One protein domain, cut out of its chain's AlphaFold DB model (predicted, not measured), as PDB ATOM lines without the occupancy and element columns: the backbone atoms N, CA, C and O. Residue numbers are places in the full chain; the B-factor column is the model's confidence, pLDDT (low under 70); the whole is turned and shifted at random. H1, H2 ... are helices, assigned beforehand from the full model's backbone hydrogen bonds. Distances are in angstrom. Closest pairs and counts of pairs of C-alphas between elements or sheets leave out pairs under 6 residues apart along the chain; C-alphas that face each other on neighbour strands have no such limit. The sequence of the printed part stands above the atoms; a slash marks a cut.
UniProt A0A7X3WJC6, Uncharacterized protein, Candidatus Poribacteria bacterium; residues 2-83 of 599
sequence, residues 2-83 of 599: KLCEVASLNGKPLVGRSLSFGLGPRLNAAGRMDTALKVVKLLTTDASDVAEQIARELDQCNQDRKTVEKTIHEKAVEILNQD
ATOM      1  N   LYS A   2     -17.208 -41.264  31.286       93.44
ATOM      2  CA  LYS A   2     -18.655 -40.985  31.420       93.44
ATOM      3  C   LYS A   2     -19.542 -41.689  30.387       93.44
ATOM      4  O   LYS A   2     -20.580 -42.231  30.741       93.44
ATOM      5  N   LEU A   3     -19.086 -41.794  29.136       91.75
ATOM      6  CA  LEU A   3     -19.794 -42.571  28.113       91.75
ATOM      7  C   LEU A   3     -19.848 -44.082  28.427       91.75
ATOM      8  O   LEU A   3     -20.841 -44.737  28.131       91.75
ATOM      9  N   CYS A   4     -18.804 -44.637  29.052       92.12
ATOM     10  CA  CYS A   4     -18.785 -46.034  29.494       92.12
ATOM     11  C   CYS A   4     -19.739 -46.262  30.673       92.12
ATOM     12  O   CYS A   4     -20.379 -47.308  30.730       92.12
ATOM     13  N   GLU A   5     -19.860 -45.294  31.588       92.31
ATOM     14  CA  GLU A   5     -20.805 -45.343  32.713       92.31
ATOM     15  C   GLU A   5     -22.251 -45.440  32.210       92.31
ATOM     16  O   GLU A   5     -22.940 -46.406  32.535       92.31
ATOM     17  N   VAL A   6     -22.681 -44.522  31.336       92.38
ATOM     18  CA  VAL A   6     -24.044 -44.552  30.760       92.38
ATOM     19  C   VAL A   6     -24.277 -45.752  29.832       92.38
ATOM     20  O   VAL A   6     -25.412 -46.165  29.611       92.38
ATOM     21  N   ALA A   7     -23.207 -46.348  29.297       89.44
ATOM     22  CA  ALA A   7     -23.274 -47.577  28.513       89.44
ATOM     23  C   ALA A   7     -23.253 -48.866  29.353       89.44
ATOM     24  O   ALA A   7     -23.316 -49.950  28.772       89.44
ATOM     25  N   SER A   8     -23.167 -48.774  30.686       89.19
ATOM     26  CA  SER A   8     -23.013 -49.926  31.591       89.19
ATOM     27  C   SER A   8     -21.765 -50.780  31.297       89.19
ATOM     28  O   SER A   8     -21.758 -52.006  31.478       89.19
ATOM     29  N   LEU A   9     -20.702 -50.111  30.840       88.38
ATOM     30  CA  LEU A   9     -19.381 -50.660  30.517       88.38
ATOM     31  C   LEU A   9     -18.297 -50.230  31.522       88.38
ATOM     32  O   LEU A   9     -17.121 -50.509  31.311       88.38
ATOM     33  N   ASN A  10     -18.660 -49.534  32.602       85.75
ATOM     34  CA  ASN A  10     -17.687 -49.105  33.604       85.75
ATOM     35  C   ASN A  10     -17.019 -50.311  34.286       85.75
ATOM     36  O   ASN A  10     -17.709 -51.238  34.709       85.75
ATOM     37  N   GLY A  11     -15.687 -50.292  34.376       78.75
ATOM     38  CA  GLY A  11     -14.893 -51.383  34.951       78.75
ATOM     39  C   GLY A  11     -14.847 -52.672  34.121       78.75
ATOM     40  O   GLY A  11     -14.284 -53.655  34.590       78.75
ATOM     41  N   LYS A  12     -15.419 -52.689  32.907       81.00
ATOM     42  CA  LYS A  12     -15.384 -53.846  32.000       81.00
ATOM     43  C   LYS A  12     -14.319 -53.664  30.911       81.00
ATOM     44  O   LYS A  12     -14.109 -52.529  30.472       81.00
ATOM     45  N   PRO A  13     -13.701 -54.751  30.414       79.62
ATOM     46  CA  PRO A  13     -12.835 -54.694  29.241       79.62
ATOM     47  C   PRO A  13     -13.543 -54.074  28.023       79.62
ATOM     48  O   PRO A  13     -14.676 -54.430  27.672       79.62
ATOM     49  N   LEU A  14     -12.876 -53.121  27.366       83.88
ATOM     50  CA  LEU A  14     -13.372 -52.480  26.145       83.88
ATOM     51  C   LEU A  14     -12.955 -53.290  24.913       83.88
ATOM     52  O   LEU A  14     -12.055 -52.908  24.177       83.88
ATOM     53  N   VAL A  15     -13.636 -54.413  24.710       80.69
ATOM     54  CA  VAL A  15     -13.445 -55.303  23.554       80.69
ATOM     55  C   VAL A  15     -14.229 -54.821  22.327       80.69
ATOM     56  O   VAL A  15     -15.095 -53.944  22.434       80.69
ATOM     57  N   GLY A  16     -13.984 -55.415  21.153       80.81
ATOM     58  CA  GLY A  16     -14.616 -55.014  19.885       80.81
ATOM     59  C   GLY A  16     -16.147 -54.901  19.961       80.81
ATOM     60  O   GLY A  16     -16.729 -53.912  19.509       80.81
ATOM     61  N   ARG A  17     -16.816 -55.843  20.643       79.44
ATOM     62  CA  ARG A  17     -18.273 -55.803  20.875       79.44
ATOM     63  C   ARG A  17     -18.710 -54.591  21.710       79.44
ATOM     64  O   ARG A  17     -19.707 -53.948  21.373       79.44
ATOM     65  N   SER A  18     -17.971 -54.261  22.771       83.81
ATOM     66  CA  SER A  18     -18.232 -53.101  23.638       83.81
ATOM     67  C   SER A  18     -18.142 -51.789  22.855       83.81
ATOM     68  O   SER A  18     -18.960 -50.885  23.049       83.81
ATOM     69  N   LEU A  19     -17.195 -51.699  21.919       85.19
ATOM     70  CA  LEU A  19     -17.044 -50.544  21.039       85.19
ATOM     71  C   LEU A  19     -18.181 -50.468  20.009       85.19
ATOM     72  O   LEU A  19     -18.868 -49.450  19.942       85.19
ATOM     73  N   SER A  20     -18.438 -51.548  19.268       82.44
ATOM     74  CA  SER A  20     -19.387 -51.562  18.142       82.44
ATOM     75  C   SER A  20     -20.859 -51.487  18.553       82.44
ATOM     76  O   SER A  20     -21.656 -50.864  17.853       82.44
ATOM     77  N   PHE A  21     -21.237 -52.085  19.689       81.44
ATOM     78  CA  PHE A  21     -22.637 -52.149  20.140       81.44
ATOM     79  C   PHE A  21     -22.922 -51.320  21.399       81.44
ATOM     80  O   PHE A  21     -24.078 -50.993  21.678       81.44
ATOM     81  N   GLY A  22     -21.885 -50.961  22.157       87.12
ATOM     82  CA  GLY A  22     -22.003 -50.126  23.349       87.12
ATOM     83  C   GLY A  22     -21.771 -48.649  23.047       87.12
ATOM     84  O   GLY A  22     -22.697 -47.840  23.150       87.12
ATOM     85  N   LEU A  23     -20.538 -48.290  22.688       89.88
ATOM     86  CA  LEU A  23     -20.117 -46.888  22.568       89.88
ATOM     87  C   LEU A  23     -20.455 -46.271  21.205       89.88
ATOM     88  O   LEU A  23     -21.079 -45.211  21.151       89.88
ATOM     89  N   GLY A  24     -20.110 -46.948  20.107       89.19
ATOM     90  CA  GLY A  24     -20.314 -46.479  18.732       89.19
ATOM     91  C   GLY A  24     -21.747 -46.019  18.438       89.19
ATOM     92  O   GLY A  24     -21.927 -44.915  17.929       89.19
ATOM     93  N   PRO A  25     -22.797 -46.772  18.824       86.88
ATOM     94  CA  PRO A  25     -24.183 -46.362  18.622       86.88
ATOM     95  C   PRO A  25     -24.547 -45.039  19.298       86.88
ATOM     96  O   PRO A  25     -25.343 -44.293  18.743       86.88
ATOM     97  N   ARG A  26     -23.959 -44.721  20.458       90.00
ATOM     98  CA  ARG A  26     -24.197 -43.454  21.173       90.00
ATOM     99  C   ARG A  26     -23.506 -42.285  20.489       90.00
ATOM    100  O   ARG A  26     -24.100 -41.224  20.345       90.00
ATOM    101  N   LEU A  27     -22.290 -42.516  20.003       88.44
ATOM    102  CA  LEU A  27     -21.558 -41.537  19.201       88.44
ATOM    103  C   LEU A  27     -22.259 -41.268  17.860       88.44
ATOM    104  O   LEU A  27     -22.300 -40.129  17.412       88.44
ATOM    105  N   ASN A  28     -22.860 -42.297  17.255       83.19
ATOM    106  CA  ASN A  28     -23.527 -42.213  15.952       83.19
ATOM    107  C   ASN A  28     -25.004 -41.804  16.029       83.19
ATOM    108  O   ASN A  28     -25.572 -41.377  15.024       83.19
ATOM    109  N   ALA A  29     -25.656 -41.951  17.186       76.94
ATOM    110  CA  ALA A  29     -27.047 -41.531  17.371       76.94
ATOM    111  C   ALA A  29     -27.226 -40.014  17.234       76.94
ATOM    112  O   ALA A  29     -28.310 -39.525  16.920       76.94
ATOM    113  N   ALA A  30     -26.131 -39.291  17.425       66.94
ATOM    114  CA  ALA A  30     -25.975 -37.876  17.185       66.94
ATOM    115  C   ALA A  30     -26.011 -37.529  15.683       66.94
ATOM    116  O   ALA A  30     -24.980 -37.379  15.032       66.94
ATOM    117  N   GLY A  31     -27.201 -37.389  15.100       58.97
ATOM    118  CA  GLY A  31     -27.346 -36.943  13.712       58.97
ATOM    119  C   GLY A  31     -27.133 -35.426  13.533       58.97
ATOM    120  O   GLY A  31     -27.815 -34.635  14.174       58.97
ATOM    121  N   ARG A  32     -26.301 -35.032  12.549       60.94
ATOM    122  CA  ARG A  32     -26.028 -33.647  12.058       60.94
ATOM    123  C   ARG A  32     -25.086 -32.777  12.929       60.94
ATOM    124  O   ARG A  32     -24.779 -33.106  14.069       60.94
ATOM    125  N   MET A  33     -24.604 -31.668  12.340       52.53
ATOM    126  CA  MET A  33     -23.488 -30.816  12.814       52.53
ATOM    127  C   MET A  33     -23.526 -30.444  14.305       52.53
ATOM    128  O   MET A  33     -22.511 -30.605  14.977       52.53
ATOM    129  N   ASP A  34     -24.676 -30.029  14.846       58.81
ATOM    130  CA  ASP A  34     -24.779 -29.611  16.255       58.81
ATOM    131  C   ASP A  34     -24.471 -30.741  17.240       58.81
ATOM    132  O   ASP A  34     -23.969 -30.504  18.335       58.81
ATOM    133  N   THR A  35     -24.735 -31.990  16.851       69.00
ATOM    134  CA  THR A  35     -24.483 -33.146  17.720       69.00
ATOM    135  C   THR A  35     -23.093 -33.748  17.483       69.00
ATOM    136  O   THR A  35     -22.492 -34.279  18.415       69.00
ATOM    137  N   ALA A  36     -22.507 -33.558  16.295       78.25
ATOM    138  CA  ALA A  36     -21.095 -33.868  16.048       78.25
ATOM    139  C   ALA A  36     -20.158 -33.015  16.928       78.25
ATOM    140  O   ALA A  36     -19.202 -33.536  17.502       78.25
ATOM    141  N   LEU A  37     -20.479 -31.728  17.122       84.50
ATOM    142  CA  LEU A  37     -19.750 -30.851  18.047       84.50
ATOM    143  C   LEU A  37     -19.821 -31.344  19.497       84.50
ATOM    144  O   LEU A  37     -18.837 -31.243  20.227       84.50
ATOM    145  N   LYS A  38     -20.957 -31.921  19.913       87.12
ATOM    146  CA  LYS A  38     -21.099 -32.520  21.248       87.12
ATOM    147  C   LYS A  38     -20.188 -33.729  21.424       87.12
ATOM    148  O   LYS A  38     -19.556 -33.842  22.466       87.12
ATOM    149  N   VAL A  39     -20.074 -34.595  20.414       89.81
ATOM    150  CA  VAL A  39     -19.144 -35.735  20.460       89.81
ATOM    151  C   VAL A  39     -17.703 -35.254  20.614       89.81
ATOM    152  O   VAL A  39     -17.004 -35.734  21.500       89.81
ATOM    153  N   VAL A  40     -17.275 -34.271  19.817       90.00
ATOM    154  CA  VAL A  40     -15.928 -33.690  19.953       90.00
ATOM    155  C   VAL A  40     -15.742 -33.121  21.358       90.00
ATOM    156  O   VAL A  40     -14.799 -33.496  22.042       90.00
ATOM    157  N   LYS A  41     -16.691 -32.308  21.837       91.62
ATOM    158  CA  LYS A  41     -16.641 -31.715  23.177       91.62
ATOM    159  C   LYS A  41     -16.586 -32.765  24.290       91.62
ATOM    160  O   LYS A  41     -15.845 -32.571  25.244       91.62
ATOM    161  N   LEU A  42     -17.321 -33.874  24.176       93.00
ATOM    162  CA  LEU A  42     -17.254 -34.996  25.120       93.00
ATOM    163  C   LEU A  42     -15.858 -35.623  25.164       93.00
ATOM    164  O   LEU A  42     -15.404 -36.014  26.235       93.00
ATOM    165  N   LEU A  43     -15.208 -35.751  24.005       91.69
ATOM    166  CA  LEU A  43     -13.895 -36.383  23.882       91.69
ATOM    167  C   LEU A  43     -12.735 -35.447  24.258       91.69
ATOM    168  O   LEU A  43     -11.651 -35.945  24.543       91.69
ATOM    169  N   THR A  44     -12.947 -34.127  24.269       94.62
ATOM    170  CA  THR A  44     -11.888 -33.127  24.510       94.62
ATOM    171  C   THR A  44     -12.058 -32.305  25.789       94.62
ATOM    172  O   THR A  44     -11.233 -31.437  26.051       94.62
ATOM    173  N   THR A  45     -13.141 -32.481  26.551       95.56
ATOM    174  CA  THR A  45     -13.381 -31.721  27.790       95.56
ATOM    175  C   THR A  45     -12.693 -32.368  28.993       95.56
ATOM    176  O   THR A  45     -12.839 -33.567  29.214       95.56
ATOM    177  N   ASP A  46     -12.037 -31.558  29.828       94.44
ATOM    178  CA  ASP A  46     -11.495 -31.994  31.129       94.44
ATOM    179  C   ASP A  46     -12.511 -31.835  32.275       94.44
ATOM    180  O   ASP A  46     -12.361 -32.398  33.359       94.44
ATOM    181  N   ALA A  47     -13.581 -31.069  32.043       96.25
ATOM    182  CA  ALA A  47     -14.643 -30.844  33.015       96.25
ATOM    183  C   ALA A  47     -15.581 -32.067  33.097       96.25
ATOM    184  O   ALA A  47     -16.294 -32.391  32.141       96.25
ATOM    185  N   SER A  48     -15.563 -32.767  34.239       94.19
ATOM    186  CA  SER A  48     -16.308 -34.023  34.448       94.19
ATOM    187  C   SER A  48     -17.828 -33.848  34.387       94.19
ATOM    188  O   SER A  48     -18.529 -34.736  33.904       94.19
ATOM    189  N   ASP A  49     -18.343 -32.728  34.884       95.56
ATOM    190  CA  ASP A  49     -19.759 -32.349  34.838       95.56
ATOM    191  C   ASP A  49     -20.241 -32.157  33.393       95.56
ATOM    192  O   ASP A  49     -21.272 -32.702  32.994       95.56
ATOM    193  N   VAL A  50     -19.434 -31.476  32.572       94.25
ATOM    194  CA  VAL A  50     -19.694 -31.289  31.139       94.25
ATOM    195  C   VAL A  50     -19.687 -32.630  30.401       94.25
ATOM    196  O   VAL A  50     -20.577 -32.895  29.589       94.25
ATOM    197  N   ALA A  51     -18.714 -33.500  30.687       95.12
ATOM    198  CA  ALA A  51     -18.643 -34.833  30.087       95.12
ATOM    199  C   ALA A  51     -19.854 -35.702  30.461       95.12
ATOM    200  O   ALA A  51     -20.388 -36.426  29.620       95.12
ATOM    201  N   GLU A  52     -20.300 -35.634  31.717       95.31
ATOM    202  CA  GLU A  52     -21.461 -36.383  32.193       95.31
ATOM    203  C   GLU A  52     -22.754 -35.912  31.529       95.31
ATOM    204  O   GLU A  52     -23.532 -36.742  31.053       95.31
ATOM    205  N   GLN A  53     -22.954 -34.594  31.435       95.00
ATOM    206  CA  GLN A  53     -24.106 -34.027  30.743       95.00
ATOM    207  C   GLN A  53     -24.165 -34.514  29.289       95.00
ATOM    208  O   GLN A  53     -25.182 -35.061  28.862       95.00
ATOM    209  N   ILE A  54     -23.066 -34.374  28.540       93.50
ATOM    210  CA  ILE A  54     -23.047 -34.764  27.126       93.50
ATOM    211  C   ILE A  54     -23.230 -36.281  26.969       93.50
ATOM    212  O   ILE A  54     -23.955 -36.718  26.078       93.50
ATOM    213  N   ALA A  55     -22.625 -37.099  27.836       93.75
ATOM    214  CA  ALA A  55     -22.798 -38.550  27.788       93.75
ATOM    215  C   ALA A  55     -24.268 -38.966  27.973       93.75
ATOM    216  O   ALA A  55     -24.750 -39.827  27.235       93.75
ATOM    217  N   ARG A  56     -24.992 -38.333  28.908       93.69
ATOM    218  CA  ARG A  56     -26.433 -38.566  29.112       93.69
ATOM    219  C   ARG A  56     -27.261 -38.121  27.908       93.69
ATOM    220  O   ARG A  56     -28.161 -38.845  27.496       93.69
ATOM    221  N   GLU A  57     -26.935 -36.973  27.314       91.44
ATOM    222  CA  GLU A  57     -27.605 -36.495  26.099       91.44
ATOM    223  C   GLU A  57     -27.419 -37.470  24.924       91.44
ATOM    224  O   GLU A  57     -28.388 -37.811  24.249       91.44
ATOM    225  N   LEU A  58     -26.199 -37.975  24.704       90.94
ATOM    226  CA  LEU A  58     -25.927 -38.965  23.652       90.94
ATOM    227  C   LEU A  58     -26.620 -40.307  23.912       90.94
ATOM    228  O   LEU A  58     -27.078 -40.957  22.968       90.94
ATOM    229  N   ASP A  59     -26.705 -40.734  25.175       91.94
ATOM    230  CA  ASP A  59     -27.466 -41.929  25.539       91.94
ATOM    231  C   ASP A  59     -28.953 -41.749  25.222       91.94
ATOM    232  O   ASP A  59     -29.527 -42.605  24.547       91.94
ATOM    233  N   GLN A  60     -29.540 -40.607  25.594       90.38
ATOM    234  CA  GLN A  60     -30.931 -40.286  25.276       90.38
ATOM    235  C   GLN A  60     -31.175 -40.283  23.763       90.38
ATOM    236  O   GLN A  60     -32.079 -40.973  23.293       90.38
ATOM    237  N   CYS A  61     -30.319 -39.619  22.975       88.44
ATOM    238  CA  CYS A  61     -30.418 -39.641  21.513       88.44
ATOM    239  C   CYS A  61     -30.380 -41.071  20.950       88.44
ATOM    240  O   CYS A  61     -31.088 -41.391  19.996       88.44
ATOM    241  N   ASN A  62     -29.570 -41.959  21.533       88.94
ATOM    242  CA  ASN A  62     -29.518 -43.359  21.123       88.94
ATOM    243  C   ASN A  62     -30.791 -44.135  21.488       88.94
ATOM    244  O   ASN A  62     -31.216 -44.968  20.686       88.94
ATOM    245  N   GLN A  63     -31.409 -43.869  22.643       88.69
ATOM    246  CA  GLN A  63     -32.698 -44.475  23.008       88.69
ATOM    247  C   GLN A  63     -33.830 -44.002  22.089       88.69
ATOM    248  O   GLN A  63     -34.601 -44.823  21.585       88.69
ATOM    249  N   ASP A  64     -33.881 -42.703  21.796       87.44
ATOM    250  CA  ASP A  64     -34.870 -42.125  20.882       87.44
ATOM    251  C   ASP A  64     -34.713 -42.728  19.481       87.44
ATOM    252  O   ASP A  64     -35.679 -43.207  18.882       87.44
ATOM    253  N   ARG A  65     -33.467 -42.815  18.991       88.31
ATOM    254  CA  ARG A  65     -33.146 -43.457  17.711       88.31
ATOM    255  C   ARG A  65     -33.610 -44.913  17.668       88.31
ATOM    256  O   ARG A  65     -34.221 -45.305  16.680       88.31
ATOM    257  N   LYS A  66     -33.345 -45.710  18.712       88.31
ATOM    258  CA  LYS A  66     -33.792 -47.116  18.796       88.31
ATOM    259  C   LYS A  66     -35.314 -47.242  18.759       88.31
ATOM    260  O   LYS A  66     -35.831 -48.189  18.169       88.31
ATOM    261  N   THR A  67     -36.018 -46.299  19.382       88.94
ATOM    262  CA  THR A  67     -37.487 -46.259  19.391       88.94
ATOM    263  C   THR A  67     -38.021 -46.012  17.984       88.94
ATOM    264  O   THR A  67     -38.817 -46.802  17.483       88.94
ATOM    265  N   VAL A  68     -37.506 -44.982  17.303       89.50
ATOM    266  CA  VAL A  68     -37.868 -44.673  15.910       89.50
ATOM    267  C   VAL A  68     -37.521 -45.834  14.974       89.50
ATOM    268  O   VAL A  68     -38.332 -46.223  14.137       89.50
ATOM    269  N   GLU A  69     -36.335 -46.421  15.132       90.75
ATOM    270  CA  GLU A  69     -35.882 -47.589  14.372       90.75
ATOM    271  C   GLU A  69     -36.839 -48.770  14.507       90.75
ATOM    272  O   GLU A  69     -37.209 -49.364  13.496       90.75
ATOM    273  N   LYS A  70     -37.263 -49.090  15.736       90.62
ATOM    274  CA  LYS A  70     -38.226 -50.164  15.998       90.62
ATOM    275  C   LYS A  70     -39.548 -49.899  15.276       90.62
ATOM    276  O   LYS A  70     -39.990 -50.754  14.516       90.62
ATOM    277  N   THR A  71     -40.115 -48.702  15.428       91.81
ATOM    278  CA  THR A  71     -41.393 -48.340  14.797       91.81
ATOM    279  C   THR A  71     -41.335 -48.380  13.269       91.81
ATOM    280  O   THR A  71     -42.270 -48.855  12.629       91.81
ATOM    281  N   ILE A  72     -40.255 -47.878  12.659       93.81
ATOM    282  CA  ILE A  72     -40.106 -47.912  11.196       93.81
ATOM    283  C   ILE A  72     -39.918 -49.354  10.715       93.81
ATOM    284  O   ILE A  72     -40.508 -49.725   9.705       93.81
ATOM    285  N   HIS A  73     -39.132 -50.165  11.427       94.38
ATOM    286  CA  HIS A  73     -38.920 -51.566  11.078       94.38
ATOM    287  C   HIS A  73     -40.219 -52.380  11.128       94.38
ATOM    288  O   HIS A  73     -40.524 -53.056  10.153       94.38
ATOM    289  N   GLU A  74     -41.016 -52.255  12.195       93.44
ATOM    290  CA  GLU A  74     -42.314 -52.939  12.327       93.44
ATOM    291  C   GLU A  74     -43.255 -52.582  11.167       93.44
ATOM    292  O   GLU A  74     -43.731 -53.467  10.459       93.44
ATOM    293  N   LYS A  75     -43.422 -51.285  10.880       94.88
ATOM    294  CA  LYS A  75     -44.242 -50.823   9.747       94.88
ATOM    295  C   LYS A  75     -43.702 -51.282   8.395       94.88
ATOM    296  O   LYS A  75     -44.471 -51.556   7.482       94.88
ATOM    297  N   ALA A  76     -42.382 -51.328   8.232       95.62
ATOM    298  CA  ALA A  76     -41.774 -51.799   6.995       95.62
ATOM    299  C   ALA A  76     -42.044 -53.294   6.767       95.62
ATOM    300  O   ALA A  76     -42.357 -53.681   5.646       95.62
ATOM    301  N   VAL A  77     -41.972 -54.110   7.825       94.44
ATOM    302  CA  VAL A  77     -42.339 -55.533   7.780       94.44
ATOM    303  C   VAL A  77     -43.824 -55.699   7.447       94.44
ATOM    304  O   VAL A  77     -44.154 -56.512   6.593       94.44
ATOM    305  N   GLU A  78     -44.711 -54.903   8.051       94.62
ATOM    306  CA  GLU A  78     -46.148 -54.916   7.731       94.62
ATOM    307  C   GLU A  78     -46.415 -54.622   6.249       94.62
ATOM    308  O   GLU A  78     -47.157 -55.361   5.610       94.62
ATOM    309  N   ILE A  79     -45.780 -53.584   5.688       94.56
ATOM    310  CA  ILE A  79     -45.929 -53.227   4.267       94.56
ATOM    311  C   ILE A  79     -45.420 -54.354   3.361       94.56
ATOM    312  O   ILE A  79     -46.046 -54.648   2.347       94.56
ATOM    313  N   LEU A  80     -44.288 -54.976   3.701       94.19
ATOM    314  CA  LEU A  80     -43.735 -56.080   2.913       94.19
ATOM    315  C   LEU A  80     -44.647 -57.312   2.951       94.19
ATOM    316  O   LEU A  80     -44.928 -57.878   1.903       94.19
ATOM    317  N   ASN A  81     -45.162 -57.679   4.126       92.06
ATOM    318  CA  ASN A  81     -46.039 -58.842   4.302       92.06
ATOM    319  C   ASN A  81     -47.424 -58.686   3.647       92.06
ATOM    320  O   ASN A  81     -48.153 -59.666   3.540       92.06
ATOM    321  N   GLN A  82     -47.809 -57.475   3.236       92.06
ATOM    322  CA  GLN A  82     -49.030 -57.227   2.460       92.06
ATOM    323  C   GLN A  82     -48.854 -57.498   0.958       92.06
ATOM    324  O   GLN A  82     -49.843 -57.502   0.226       92.06
ATOM    325  N   ASP A  83     -47.622 -57.686   0.481       88.31
ATOM    326  CA  ASP A  83     -47.348 -57.980  -0.923       88.31
ATOM    327  C   ASP A  83     -47.492 -59.483  -1.189       88.31
ATOM    328  O   ASP A  83     -46.704 -60.290  -0.694       88.31
TER     329      ASP A  83
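This is residues 2 to 83 of the 599 residues of an uncharacterized protein of Candidatus Poribacteria bacterium (UniProt A0A7X3WJC6). One long helix, H4, makes the longest axis, and the three shorter helices H1, H2 and H3 pack on its first part in a small body, while residues 67 to 83, of which 67 to 81 belong to H4, stick out as a bare arm. H3 and H4 make a V-shaped hairpin, and the end of H2 meets H4 about perpendicular. The printed part has 82 residues, with four named helices in the order H1, H2, H3, H4 and no named strand; the class is all helix. The whole is loose, with a radius of gyration of the C-alphas of 15.4 A, and flat, spanning 54 by 30 by 16 A.

The hub is H4, residues 48 to 81, which touches three helices. H1, residues 2 to 6, touches residues 48 to 59 of H4, the closest C-alphas being those of Leu 3 and Ala 55, 5.0 A apart. H2, residues 16 to 29, touches H4 with residues 25 to 29 alone, about perpendicular at 90 degrees; the closest C-alphas, of Ala 29 and Asn 62, are 4.9 A apart. H3, residues 33 to 44, and H4 form a helical hairpin and touch at a steep tilt of 44 degrees, opposite ways, with the C-alphas of Leu 42 and Ala 51 closest at 5.2 A. H1 and H3 are apart. Every O i to N i+4 pair is within hydrogen-bond range in H1 and H4, against 7 of 10 in H2 and 7 of 8 in H3.

H1 begins at C-alpha 2, (-18.655, -40.985, 31.420). H2 is 18.5 A long, H3 16.6 A and H4 49.1 A, ending at C-alpha 81, (-46.039, -58.842, 4.302).

The C-alphas of Asp 46 and Asp 83, the two farthest apart, are 54.7 A apart. The printed part has no cut and no long link. Residues 30 to 35 have pLDDT under 70.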